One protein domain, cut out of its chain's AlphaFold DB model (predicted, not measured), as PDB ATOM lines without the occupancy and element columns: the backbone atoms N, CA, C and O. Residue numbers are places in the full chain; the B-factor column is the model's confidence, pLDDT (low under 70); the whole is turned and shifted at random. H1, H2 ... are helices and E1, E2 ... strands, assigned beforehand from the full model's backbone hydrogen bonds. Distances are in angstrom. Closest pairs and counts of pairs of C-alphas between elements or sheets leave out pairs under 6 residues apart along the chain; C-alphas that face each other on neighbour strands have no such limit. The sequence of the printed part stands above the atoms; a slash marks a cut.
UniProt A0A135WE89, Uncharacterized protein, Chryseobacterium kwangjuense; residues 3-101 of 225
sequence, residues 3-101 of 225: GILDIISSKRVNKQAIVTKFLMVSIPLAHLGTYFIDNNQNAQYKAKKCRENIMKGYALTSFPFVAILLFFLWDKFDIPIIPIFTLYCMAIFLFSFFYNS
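What this domain is: This is residues 3 to 101 of the 225 residues of an uncharacterized protein of Chryseobacterium kwangjuense (UniProt A0A135WE89). A strongly twisted, four-stranded sheet forms one end, and a long helical hairpin, H1 and H2, reaches away from it, with residues 51 to 62 of H1 packed on one face. The 99 printed residues, mixed in class, run E1 E2 E3 E4 H1 H2; the sheet, in that order, is a meander, each strand antiparallel to the one before. The whole is loose, radius of gyration of the C-alphas 16.4 A, spanning 55 by 28 by 19 A.

How they stand to each other: E1, residues 3 to 8, and E2, 16 to 25, have N 5 and O 22 2.9 A apart; E2 and E3, 29 to 38, N 19 and O 35, 2.7 A; E3 and E4, 43 to 46, N 36 and O 45, 2.8 A. H1, residues 51 to 76, is on the sheet, making two layers, helix over one face, at a height of 11.0 A; its closest C-alphas to E1 are Gly 57 and Ile 7, 6.1 A. H2, residues 81 to 99, touches H1 at a shallow tilt of 3 degrees, opposite ways, closest C-alphas Tyr 99 and Glu 52, 6.5 A. O i to N i+4 pairs are within hydrogen-bond range throughout H2 and for 19 of 22 in H1.

Where its parts are: E1 starts at C-alpha 3 (156.790, 81.470, 141.248); H2 ends at C-alpha 99 (138.642, 95.580, 149.153). H1 measures 36.6 A, E2 27.8 A.

The domain as a whole: No cut, no long link; pLDDT is under 70 at residues 10, 25 to 28, 75, 77 and 96 to 101.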
ATOM      1  N   GLY A   3     158.070  81.501 141.958       78.62
ATOM      2  CA  GLY A   3     156.790  81.470 141.248       78.62
ATOM      3  C   GLY A   3     156.274  82.871 140.938       78.62
ATOM      4  O   GLY A   3     156.657  83.834 141.602       78.62
ATOM      5  N   ILE A   4     155.414  82.987 139.926       80.88
ATOM      6  CA  ILE A   4     154.698  84.229 139.612       80.88
ATOM      7  C   ILE A   4     153.279  84.105 140.163       80.88
ATOM      8  O   ILE A   4     152.594  83.117 139.905       80.88
ATOM      9  N   LEU A   5     152.855  85.105 140.929       82.69
ATOM     10  CA  LEU A   5     151.507  85.215 141.465       82.69
ATOM     11  C   LEU A   5     150.767  86.349 140.757       82.69
ATOM     12  O   LEU A   5     151.179  87.509 140.833       82.69
ATOM     13  N   ASP A   6     149.646  86.013 140.129       84.88
ATOM     14  CA  ASP A   6     148.789  86.966 139.431       84.88
ATOM     15  C   ASP A   6     147.571  87.308 140.297       84.88
ATOM     16  O   ASP A   6     146.698  86.478 140.548       84.88
ATOM     17  N   ILE A   7     147.499  88.560 140.750       84.12
ATOM     18  CA  ILE A   7     146.369  89.082 141.519       84.12
ATOM     19  C   ILE A   7     145.437  89.836 140.581       84.12
ATOM     20  O   ILE A   7     145.743  90.937 140.118       84.12
ATOM     21  N   ILE A   8     144.287  89.229 140.311       81.31
ATOM     22  CA  ILE A   8     143.249  89.787 139.445       81.31
ATOM     23  C   ILE A   8     142.354  90.730 140.264       81.31
ATOM     24  O   ILE A   8     141.914  90.389 141.367       81.31
ATOM     25  N   SER A   9     142.078  91.913 139.712       76.88
ATOM     26  CA  SER A   9     141.133  92.879 140.281       76.88
ATOM     27  C   SER A   9     139.703  92.338 140.253       76.88
ATOM     28  O   SER A   9     139.310  91.664 139.299       76.88
ATOM     29  N   SER A  10     138.905  92.693 141.266       65.00
ATOM     30  CA  SER A  10     137.449  92.467 141.287       65.00
ATOM     31  C   SER A  10     136.746  93.116 140.090       65.00
ATOM     32  O   SER A  10     135.714  92.633 139.636       65.00
ATOM     33  N   LYS A  11     137.350  94.150 139.493       70.19
ATOM     34  CA  LYS A  11     136.831  94.898 138.343       70.19
ATOM     35  C   LYS A  11     136.967  94.149 137.009       70.19
ATOM     36  O   LYS A  11     137.415  94.712 136.008       70.19
ATOM     37  N   ARG A  12     136.597  92.869 136.947       81.25
ATOM     38  CA  ARG A  12     136.599  92.088 135.700       81.25
ATOM     39  C   ARG A  12     135.329  92.357 134.892       81.25
ATOM     40  O   ARG A  12     134.224  92.207 135.399       81.25
ATOM     41  N   VAL A  13     135.480  92.679 133.607       82.69
ATOM     42  CA  VAL A  13     134.362  92.852 132.662       82.69
ATOM     43  C   VAL A  13     134.706  92.110 131.372       82.69
ATOM     44  O   VAL A  13     135.803  92.276 130.850       82.69
ATOM     45  N   ASN A  14     133.806  91.254 130.874       82.69
ATOM     46  CA  ASN A  14     133.930  90.546 129.585       82.69
ATOM     47  C   ASN A  14     135.310  89.918 129.307       82.69
ATOM     48  O   ASN A  14     135.911  90.118 128.257       82.69
ATOM     49  N   LYS A  15     135.811  89.130 130.269       86.06
ATOM     50  CA  LYS A  15     137.131  88.465 130.237       86.06
ATOM     51  C   LYS A  15     138.347  89.407 130.208       86.06
ATOM     52  O   LYS A  15     139.465  88.901 130.165       86.06
ATOM     53  N   GLN A  16     138.154  90.713 130.357       91.06
ATOM     54  CA  GLN A  16     139.222  91.698 130.504       91.06
ATOM     55  C   GLN A  16     139.316  92.176 131.960       91.06
ATOM     56  O   GLN A  16     138.293  92.368 132.632       91.06
ATOM     57  N   ALA A  17     140.533  92.324 132.484       90.31
ATOM     58  CA  ALA A  17     140.753  92.713 133.879       90.31
ATOM     59  C   ALA A  17     142.117  93.369 134.107       90.31
ATOM     60  O   ALA A  17     143.083  93.100 133.397       90.31
ATOM     61  N   ILE A  18     142.206  94.164 135.174       89.38
ATOM     62  CA  ILE A  18     143.485  94.625 135.716       89.38
ATOM     63  C   ILE A  18     144.086  93.502 136.563       89.38
ATOM     64  O   ILE A  18     143.450  93.005 137.495       89.38
ATOM     65  N   VAL A  19     145.322  93.126 136.264       89.81
ATOM     66  CA  VAL A  19     146.085  92.075 136.933       89.81
ATOM     67  C   VAL A  19     147.404  92.648 137.428       89.81
ATOM     68  O   VAL A  19     148.162  93.260 136.678       89.81
ATOM     69  N   THR A  20     147.692  92.444 138.707       89.25
ATOM     70  CA  THR A  20     148.982  92.788 139.304       89.25
ATOM     71  C   THR A  20     149.806  91.523 139.458       89.25
ATOM     72  O   THR A  20     149.368  90.584 140.116       89.25
ATOM     73  N   LYS A  21     150.999  91.516 138.865       90.19
ATOM     74  CA  LYS A  21     151.916  90.376 138.907       90.19
ATOM     75  C   LYS A  21     152.937  90.564 140.018       90.19
ATOM     76  O   LYS A  21     153.511  91.649 140.171       90.19
ATOM     77  N   PHE A  22     153.198  89.496 140.753       87.25
ATOM     78  CA  PHE A  22     154.211  89.443 141.793       87.25
ATOM     79  C   PHE A  22     155.174  88.290 141.556       87.25
ATOM     80  O   PHE A  22     154.772  87.213 141.128       87.25
ATOM     81  N   LEU A  23     156.441  88.509 141.887       86.06
ATOM     82  CA  LEU A  23     157.440  87.459 141.970       86.06
ATOM     83  C   LEU A  23     157.531  86.976 143.417       86.06
ATOM     84  O   LEU A  23     157.804  87.760 144.326       86.06
ATOM     85  N   MET A  24     157.332  85.681 143.617       78.81
ATOM     86  CA  MET A  24     157.532  85.010 144.890       78.81
ATOM     87  C   MET A  24     158.866  84.270 144.850       78.81
ATOM     88  O   MET A  24     158.969  83.230 144.209       78.81
ATOM     89  N   VAL A  25     159.876  84.791 145.547       68.81
ATOM     90  CA  VAL A  25     161.131  84.083 145.841       68.81
ATOM     91  C   VAL A  25     161.170  83.902 147.351       68.81
ATOM     92  O   VAL A  25     161.600  84.792 148.074       68.81
ATOM     93  N   SER A  26     160.621  82.789 147.846       63.72
ATOM     94  CA  SER A  26     160.640  82.389 149.274       63.72
ATOM     95  C   SER A  26     160.007  83.325 150.326       63.72
ATOM     96  O   SER A  26     159.876  82.872 151.455       63.72
ATOM     97  N   ILE A  27     159.504  84.511 149.938       66.56
ATOM     98  CA  ILE A  27     158.914  85.605 150.756       66.56
ATOM     99  C   ILE A  27     160.014  86.599 151.187       66.56
ATOM    100  O   ILE A  27     160.995  86.161 151.784       66.56
ATOM    101  N   PRO A  28     159.910  87.918 150.874       57.75
ATOM    102  CA  PRO A  28     158.721  88.685 150.458       57.75
ATOM    103  C   PRO A  28     158.454  88.776 148.941       57.75
ATOM    104  O   PRO A  28     159.343  88.604 148.110       57.75
ATOM    105  N   LEU A  29     157.193  89.070 148.586       73.00
ATOM    106  CA  LEU A  29     156.761  89.313 147.205       73.00
ATOM    107  C   LEU A  29     157.362  90.606 146.639       73.00
ATOM    108  O   LEU A  29     157.162  91.689 147.198       73.00
ATOM    109  N   ALA A  30     157.978  90.513 145.463       81.75
ATOM    110  CA  ALA A  30     158.349  91.682 144.675       81.75
ATOM    111  C   ALA A  30     157.245  92.004 143.658       81.75
ATOM    112  O   ALA A  30     156.860  91.153 142.853       81.75
ATOM    113  N   HIS A  31     156.724  93.232 143.687       85.25
ATOM    114  CA  HIS A  31     155.787  93.723 142.671       85.25
ATOM    115  C   HIS A  31     156.509  93.835 141.322       85.25
ATOM    116  O   HIS A  31     157.449  94.612 141.192       85.25
ATOM    117  N   LEU A  32     156.074  93.062 140.321       86.81
ATOM    118  CA  LEU A  32     156.657  93.091 138.974       86.81
ATOM    119  C   LEU A  32     156.004  94.154 138.088       86.81
ATOM    120  O   LEU A  32     156.639  94.708 137.194       86.81
ATOM    121  N   GLY A  33     154.714  94.411 138.297       89.31
ATOM    122  CA  GLY A  33     153.961  95.371 137.503       89.31
ATOM    123  C   GLY A  33     152.457  95.149 137.575       89.31
ATOM    124  O   GLY A  33     151.972  94.144 138.099       89.31
ATOM    125  N   THR A  34     151.712  96.114 137.051       91.56
ATOM    126  CA  THR A  34     150.261  96.028 136.887       91.56
ATOM    127  C   THR A  34     149.947  96.134 135.401       91.56
ATOM    128  O   THR A  34     150.501  96.973 134.694       91.56
ATOM    129  N   TYR A  35     149.085  95.247 134.928       93.69
ATOM    130  CA  TYR A  35     148.754  95.081 133.523       93.69
ATOM    131  C   TYR A  35     147.245  95.016 133.367       93.69
ATOM    132  O   TYR A  35     146.551  94.451 134.205       93.69
ATOM    133  N   PHE A  36     146.733  95.563 132.280       92.81
ATOM    134  CA  PHE A  36     145.391  95.289 131.816       92.81
ATOM    135  C   PHE A  36     145.465  94.126 130.823       92.81
ATOM    136  O   PHE A  36     146.132  94.228 129.794       92.81
ATOM    137  N   ILE A  37     144.833  93.003 131.157       92.38
ATOM    138  CA  ILE A  37     144.853  91.783 130.347       92.38
ATOM    139  C   ILE A  37     143.538  91.676 129.583       92.38
ATOM    140  O   ILE A  37     142.468  91.629 130.198       92.38
ATOM    141  N   ASP A  38     143.631  91.577 128.260       91.75
ATOM    142  CA  ASP A  38     142.529  91.202 127.385       91.75
ATOM    143  C   ASP A  38     142.691  89.742 126.941       91.75
ATOM    144  O   ASP A  38     143.464  89.418 126.039       91.75
ATOM    145  N   ASN A  39     141.931  88.848 127.579       87.62
ATOM    146  CA  ASN A  39     141.946  87.424 127.240       87.62
ATOM    147  C   ASN A  39     141.204  87.100 125.934       87.62
ATOM    148  O   ASN A  39     141.309  85.975 125.456       87.62
ATOM    149  N   ASN A  40     140.427  88.027 125.364       87.25
ATOM    150  CA  ASN A  40     139.776  87.789 124.073       87.25
ATOM    151  C   ASN A  40     140.776  87.939 122.923       87.25
ATOM    152  O   ASN A  40     140.684  87.213 121.939       87.25
ATOM    153  N   GLN A  41     141.730  88.861 123.062       86.00
ATOM    154  CA  GLN A  41     142.747  89.153 122.047       86.00
ATOM    155  C   GLN A  41     144.141  88.631 122.412       86.00
ATOM    156  O   GLN A  41     145.088  88.846 121.661       86.00
ATOM    157  N   ASN A  42     144.284  87.960 123.561       87.62
ATOM    158  CA  ASN A  42     145.575  87.579 124.144       87.62
ATOM    159  C   ASN A  42     146.556  88.763 124.236       87.62
ATOM    160  O   ASN A  42     147.762  88.609 124.037       87.62
ATOM    161  N   ALA A  43     146.035  89.952 124.548       90.00
ATOM    162  CA  ALA A  43     146.801  91.188 124.618       90.00
ATOM    163  C   ALA A  43     147.038  91.614 126.074       90.00
ATOM    164  O   ALA A  43     146.219  91.375 126.966       90.00
ATOM    165  N   GLN A  44     148.180  92.256 126.320       92.31
ATOM    166  CA  GLN A  44     148.537  92.821 127.620       92.31
ATOM    167  C   GLN A  44     148.976  94.269 127.430       92.31
ATOM    168  O   GLN A  44     149.865  94.550 126.628       92.31
ATOM    169  N   TYR A  45     148.376  95.165 128.206       93.69
ATOM    170  CA  TYR A  45     148.689  96.589 128.218       93.69
ATOM    171  C   TYR A  45     149.230  96.957 129.591       93.69
ATOM    172  O   TYR A  45     148.722  96.481 130.608       93.69
ATOM    173  N   LYS A  46     150.258  97.800 129.665       93.94
ATOM    174  CA  LYS A  46     150.730  98.284 130.967       93.94
ATOM    175  C   LYS A  46     149.686  99.203 131.609       93.94
ATOM    176  O   LYS A  46     149.177 100.137 130.993       93.94
ATOM    177  N   ALA A  47     149.384  98.944 132.874       92.81
ATOM    178  CA  ALA A  47     148.388  99.682 133.634       92.81
ATOM    179  C   ALA A  47     149.032 100.455 134.789       92.81
ATOM    180  O   ALA A  47     150.084 100.076 135.315       92.81
ATOM    181  N   LYS A  48     148.389 101.551 135.204       91.50
ATOM    182  CA  LYS A  48     148.763 102.278 136.418       91.50
ATOM    183  C   LYS A  48     148.696 101.325 137.614       91.50
ATOM    184  O   LYS A  48     147.916 100.369 137.642       91.50
ATOM    185  N   LYS A  49     149.526 101.589 138.627       86.44
ATOM    186  CA  LYS A  49     149.580 100.771 139.845       86.44
ATOM    187  C   LYS A  49     148.200 100.708 140.502       86.44
ATOM    188  O   LYS A  49     147.715 101.702 141.039       86.44
ATOM    189  N   CYS A  50     147.601  99.523 140.512       84.31
ATOM    190  CA  CYS A  50     146.341  99.275 141.200       84.31
ATOM    191  C   CYS A  50     146.636  98.967 142.671       84.31
ATOM    192  O   CYS A  50     147.024  97.848 143.013       84.31
ATOM    193  N   ARG A  51     146.500  99.981 143.537       81.62
ATOM    194  CA  ARG A  51     146.789  99.863 144.978       81.62
ATOM    195  C   ARG A  51     145.981  98.750 145.638       81.62
ATOM    196  O   ARG A  51     146.539  98.016 146.442       81.62
ATOM    197  N   GLU A  52     144.718  98.589 145.251       80.69
ATOM    198  CA  GLU A  52     143.832  97.526 145.743       80.69
ATOM    199  C   GLU A  52     144.430  96.141 145.480       80.69
ATOM    200  O   GLU A  52     144.642  95.368 146.412       80.69
ATOM    201  N   ASN A  53     144.813  95.852 144.232       83.00
ATOM    202  CA  ASN A  53     145.460  94.588 143.883       83.00
ATOM    203  C   ASN A  53     146.814  94.413 144.577       83.00
ATOM    204  O   ASN A  53     147.185  93.292 144.918       83.00
ATOM    205  N   ILE A  54     147.568  95.502 144.761       83.75
ATOM    206  CA  ILE A  54     148.868  95.442 145.429       83.75
ATOM    207  C   ILE A  54     148.688  95.042 146.897       83.75
ATOM    208  O   ILE A  54     149.304  94.081 147.357       83.75
ATOM    209  N   MET A  55     147.801  95.736 147.611       81.69
ATOM    210  CA  MET A  55     147.469  95.425 149.001       81.69
ATOM    211  C   MET A  55     146.890  94.022 149.126       81.69
ATOM    212  O   MET A  55     147.268  93.293 150.032       81.69
ATOM    213  N   LYS A  56     146.034  93.609 148.185       80.00
ATOM    214  CA  LYS A  56     145.477  92.256 148.148       80.00
ATOM    215  C   LYS A  56     146.556  91.195 147.965       80.00
ATOM    216  O   LYS A  56     146.520  90.188 148.660       80.00
ATOM    217  N   GLY A  57     147.530  91.429 147.088       79.62
ATOM    218  CA  GLY A  57     148.675  90.535 146.927       79.62
ATOM    219  C   GLY A  57     149.487  90.397 148.209       79.62
ATOM    220  O   GLY A  57     149.692  89.282 148.673       79.62
ATOM    221  N   TYR A  58     149.862  91.518 148.831       80.88
ATOM    222  CA  TYR A  58     150.586  91.491 150.104       80.88
ATOM    223  C   TYR A  58     149.775  90.859 151.234       80.88
ATOM    224  O   TYR A  58     150.325  90.070 151.993       80.88
ATOM    225  N   ALA A  59     148.477  91.142 151.330       77.56
ATOM    226  CA  ALA A  59     147.610  90.508 152.309       77.56
ATOM    227  C   ALA A  59     147.593  88.985 152.113       77.56
ATOM    228  O   ALA A  59     147.856  88.233 153.044       77.56
ATOM    229  N   LEU A  60     147.366  88.510 150.889       74.81
ATOM    230  CA  LEU A  60     147.253  87.078 150.613       74.81
ATOM    231  C   LEU A  60     148.556  86.298 150.802       74.81
ATOM    232  O   LEU A  60     148.492  85.089 150.992       74.81
ATOM    233  N   THR A  61     149.727  86.937 150.760       74.06
ATOM    234  CA  THR A  61     151.008  86.221 150.889       74.06
ATOM    235  C   THR A  61     151.766  86.504 152.169       74.06
ATOM    236  O   THR A  61     152.379  85.595 152.720       74.06
ATOM    237  N   SER A  62     151.750  87.745 152.650       73.88
ATOM    238  CA  SER A  62     152.460  88.113 153.872       73.88
ATOM    239  C   SER A  62     151.712  87.600 155.100       73.88
ATOM    240  O   SER A  62     152.352  87.157 156.049       73.88
ATOM    241  N   PHE A  63     150.373  87.585 155.080       72.00
ATOM    242  CA  PHE A  63     149.593  87.106 156.220       72.00
ATOM    243  C   PHE A  63     149.784  85.598 156.476       72.00
ATOM    244  O   PHE A  63     150.182  85.261 157.594       72.00
ATOM    245  N   PRO A  64     149.643  84.684 155.492       70.62
ATOM    246  CA  PRO A  64     149.899  83.262 155.741       70.62
ATOM    247  C   PRO A  64     151.334  82.983 156.175       70.62
ATOM    248  O   PRO A  64     151.567  82.102 156.996       70.62
ATOM    249  N   PHE A  65     152.298  83.760 155.674       74.75
ATOM    250  CA  PHE A  65     153.688  83.626 156.093       74.75
ATOM    251  C   PHE A  65     153.892  83.939 157.571       74.75
ATOM    252  O   PHE A  65     154.542  83.171 158.275       74.75
ATOM    253  N   VAL A  66     153.313  85.042 158.052       74.25
ATOM    254  CA  VAL A  66     153.359  85.407 159.473       74.25
ATOM    255  C   VAL A  66     152.669  84.339 160.319       74.25
ATOM    256  O   VAL A  66     153.203  83.963 161.357       74.25
ATOM    257  N   ALA A  67     151.537  83.792 159.865       71.44
ATOM    258  CA  ALA A  67     150.851  82.709 160.569       71.44
ATOM    259  C   ALA A  67     151.717  81.439 160.675       71.44
ATOM    260  O   ALA A  67     151.810  80.851 161.751       71.44
ATOM    261  N   ILE A  68     152.400  81.049 159.594       76.38
ATOM    262  CA  ILE A  68     153.335  79.914 159.591       76.38
ATOM    263  C   ILE A  68     154.517  80.183 160.533       76.38
ATOM    264  O   ILE A  68     154.875  79.317 161.326       76.38
ATOM    265  N   LEU A  69     155.104  81.384 160.491       77.62
ATOM    266  CA  LEU A  69     156.185  81.783 161.397       77.62
ATOM    267  C   LEU A  69     155.758  81.703 162.867       77.62
ATOM    268  O   LEU A  69     156.488  81.145 163.680       77.62
ATOM    269  N   LEU A  70     154.576  82.225 163.202       75.81
ATOM    270  CA  LEU A  70     154.033  82.169 164.560       75.81
ATOM    271  C   LEU A  70     153.766  80.730 165.011       75.81
ATOM    272  O   LEU A  70     154.037  80.405 166.161       75.81
ATOM    273  N   PHE A  71     153.307  79.860 164.108       75.00
ATOM    274  CA  PHE A  71     153.130  78.438 164.398       75.00
ATOM    275  C   PHE A  71     154.460  77.752 164.754       75.00
ATOM    276  O   PHE A  71     154.526  77.031 165.743       75.00
ATOM    277  N   PHE A  72     155.545  78.028 164.019       77.50
ATOM    278  CA  PHE A  72     156.879  77.496 164.346       77.50
ATOM    279  C   PHE A  72     157.482  78.069 165.634       77.50
ATOM    280  O   PHE A  72     158.376  77.462 166.222       77.50
ATOM    281  N   LEU A  73     157.031  79.248 166.061       75.94
ATOM    282  CA  LEU A  73     157.497  79.904 167.279       75.94
ATOM    283  C   LEU A  73     156.646  79.554 168.512       75.94
ATOM    284  O   LEU A  73     157.021  79.970 169.606       75.94
ATOM    285  N   TRP A  74     155.566  78.775 168.358       71.75
ATOM    286  CA  TRP A  74     154.652  78.402 169.447       71.75
ATOM    287  C   TRP A  74     155.395  77.785 170.633       71.75
ATOM    288  O   TRP A  74     155.330  78.312 171.735       71.75
ATOM    289  N   ASP A  75     156.186  76.737 170.408       69.19
ATOM    290  CA  ASP A  75     156.877  76.030 171.497       69.19
ATOM    291  C   ASP A  75     157.880  76.909 172.268       69.19
ATOM    292  O   ASP A  75     158.351  76.527 173.337       69.19
ATOM    293  N   LYS A  76     158.240  78.085 171.733       73.06
ATOM    294  CA  LYS A  76     159.208  79.005 172.347       73.06
ATOM    295  C   LYS A  76     158.575  80.165 173.101       73.06
ATOM    296  O   LYS A  76     159.254  80.783 173.918       73.06
ATOM    297  N   PHE A  77     157.326  80.497 172.811       67.06
ATOM    298  CA  PHE A  77     156.643  81.633 173.403       67.06
ATOM    299  C   PHE A  77     155.239  81.166 173.783       67.06
ATOM    300  O   PHE A  77     154.493  80.790 172.886       67.06
ATOM    301  N   ASP A  78     154.884  81.203 175.077       74.06
ATOM    302  CA  ASP A  78     153.564  80.865 175.666       74.06
ATOM    303  C   ASP A  78     152.426  81.786 175.158       74.06
ATOM    304  O   ASP A  78     151.681  82.431 175.896       74.06
ATOM    305  N   ILE A  79     152.315  81.916 173.844       70.94
ATOM    306  CA  ILE A  79     151.398  82.789 173.146       70.94
ATOM    307  C   ILE A  79     150.167  81.951 172.790       70.94
ATOM    308  O   ILE A  79     150.291  80.919 172.125       70.94
ATOM    309  N   PRO A  80     148.953  82.388 173.168       73.50
ATOM    310  CA  PRO A  80     147.739  81.669 172.819       73.50
ATOM    311  C   PRO A  80     147.466  81.814 171.313       73.50
ATOM    312  O   PRO A  80     146.978  82.839 170.835       73.50
ATOM    313  N   ILE A  81     147.776  80.762 170.554       71.12
ATOM    314  CA  ILE A  81     147.697  80.750 169.084       71.12
ATOM    315  C   ILE A  81     146.261  80.822 168.571       71.12
ATOM    316  O   ILE A  81     146.006  81.475 167.563       71.12
ATOM    317  N   ILE A  82     145.304  80.209 169.272       77.44
ATOM    318  CA  ILE A  82     143.899  80.157 168.841       77.44
ATOM    319  C   ILE A  82     143.275  81.569 168.741       77.44
ATOM    320  O   ILE A  82     142.741  81.895 167.676       77.44
ATOM    321  N   PRO A  83     143.371  82.450 169.762       80.06
ATOM    322  CA  PRO A  83     142.926  83.841 169.643       80.06
ATOM    323  C   PRO A  83     143.601  84.610 168.504       80.06
ATOM    324  O   PRO A  83     142.925  85.328 167.768       80.06
ATOM    325  N   ILE A  84     144.913  84.439 168.317       75.25
ATOM    326  CA  ILE A  84     145.667  85.134 167.263       75.25
ATOM    327  C   ILE A  84     145.223  84.662 165.883       75.25
ATOM    328  O   ILE A  84     144.962  85.485 165.010       75.25
ATOM    329  N   PHE A  85     145.074  83.353 165.694       74.19
ATOM    330  CA  PHE A  85     144.570  82.769 164.458       74.19
ATOM    331  C   PHE A  85     143.124  83.204 164.163       74.19
ATOM    332  O   PHE A  85     142.762  83.459 163.016       74.19
ATOM    333  N   THR A  86     142.299  83.366 165.197       79.56
ATOM    334  CA  THR A  86     140.918  83.852 165.052       79.56
ATOM    335  C   THR A  86     140.886  85.322 164.626       79.56
ATOM    336  O   THR A  86     140.217  85.665 163.650       79.56
ATOM    337  N   LEU A  87     141.660  86.187 165.295       81.62
ATOM    338  CA  LEU A  87     141.823  87.596 164.911       81.62
ATOM    339  C   LEU A  87     142.394  87.728 163.493       81.62
ATOM    340  O   LEU A  87     141.967  88.587 162.725       81.62
ATOM    341  N   TYR A  88     143.311  86.837 163.126       75.69
ATOM    342  CA  TYR A  88     143.900  86.735 161.799       75.69
ATOM    343  C   TYR A  88     142.862  86.410 160.713       75.69
ATOM    344  O   TYR A  88     142.752  87.141 159.725       75.69
ATOM    345  N   CYS A  89     142.052  85.363 160.905       77.19
ATOM    346  CA  CYS A  89     140.975  85.008 159.979       77.19
ATOM    347  C   CYS A  89     139.961  86.151 159.843       77.19
ATOM    348  O   CYS A  89     139.522  86.461 158.734       77.19
ATOM    349  N   MET A  90     139.644  86.826 160.950       82.88
ATOM    350  CA  MET A  90     138.756  87.985 160.951       82.88
ATOM    351  C   MET A  90     139.348  89.166 160.168       82.88
ATOM    352  O   MET A  90     138.638  89.785 159.377       82.88
ATOM    353  N   ALA A  91     140.647  89.448 160.309       79.62
ATOM    354  CA  ALA A  91     141.327  90.506 159.563       79.62
ATOM    355  C   ALA A  91     141.333  90.241 158.048       79.62
ATOM    356  O   ALA A  91     141.055  91.151 157.268       79.62
ATOM    357  N   ILE A  92     141.578  88.996 157.619       74.25
ATOM    358  CA  ILE A  92     141.507  88.605 156.200       74.25
ATOM    359  C   ILE A  92     140.081  88.718 155.665       74.25
ATOM    360  O   ILE A  92     139.886  89.190 154.542       74.25
ATOM    361  N   PHE A  93     139.090  88.297 156.450       75.88
ATOM    362  CA  PHE A  93     137.687  88.384 156.062       75.88
ATOM    363  C   PHE A  93     137.248  89.841 155.889       75.88
ATOM    364  O   PHE A  93     136.720  90.197 154.838       75.88
ATOM    365  N   LEU A  94     137.555  90.707 156.863       77.81
ATOM    366  CA  LEU A  94     137.280  92.143 156.784       77.81
ATOM    367  C   LEU A  94     138.012  92.782 155.601       77.81
ATOM    368  O   LEU A  94     137.397  93.500 154.816       77.81
ATOM    369  N   PHE A  95     139.296  92.475 155.412       74.50
ATOM    370  CA  PHE A  95     140.059  92.964 154.266       74.50
ATOM    371  C   PHE A  95     139.414  92.541 152.938       74.50
ATOM    372  O   PHE A  95     139.216  93.367 152.051       74.50
ATOM    373  N   SER A  96     139.013  91.276 152.812       68.81
ATOM    374  CA  SER A  96     138.348  90.757 151.611       68.81
ATOM    375  C   SER A  96     136.976  91.391 151.376       68.81
ATOM    376  O   SER A  96     136.596  91.591 150.224       68.81
ATOM    377  N   PHE A  97     136.247  91.721 152.443       69.19
ATOM    378  CA  PHE A  97     134.943  92.374 152.371       69.19
ATOM    379  C   PHE A  97     135.057  93.839 151.923       69.19
ATOM    380  O   PHE A  97     134.312  94.268 151.047       69.19
ATOM    381  N   PHE A  98     136.022  94.596 152.454       67.50
ATOM    382  CA  PHE A  98     136.189  96.013 152.111       67.50
ATOM    383  C   PHE A  98     136.904  96.253 150.773       67.50
ATOM    384  O   PHE A  98     136.630  97.257 150.124       67.50
ATOM    385  N   TYR A  99     137.802  95.358 150.342       66.81
ATOM    386  CA  TYR A  99     138.642  95.580 149.153       66.81
ATOM    387  C   TYR A  99     138.180  94.860 147.878       66.81
ATOM    388  O   TYR A  99     138.741  95.108 146.813       66.81
ATOM    389  N   ASN A 100     137.161  93.996 147.933       64.62
ATOM    390  CA  ASN A 100     136.502  93.477 146.728       64.62
ATOM    391  C   ASN A 100     135.305  94.362 146.356       64.62
ATOM    392  O   ASN A 100     134.169  93.898 146.315       64.62
ATOM    393  N   SER A 101     135.544  95.648 146.101       64.19
ATOM    394  CA  SER A 101     134.497  96.499 145.541       64.19
ATOM    395  C   SER A 101     134.294  96.132 144.075       64.19
ATOM    396  O   SER A 101     135.234  96.170 143.272       64.19
TER     397      SER A 101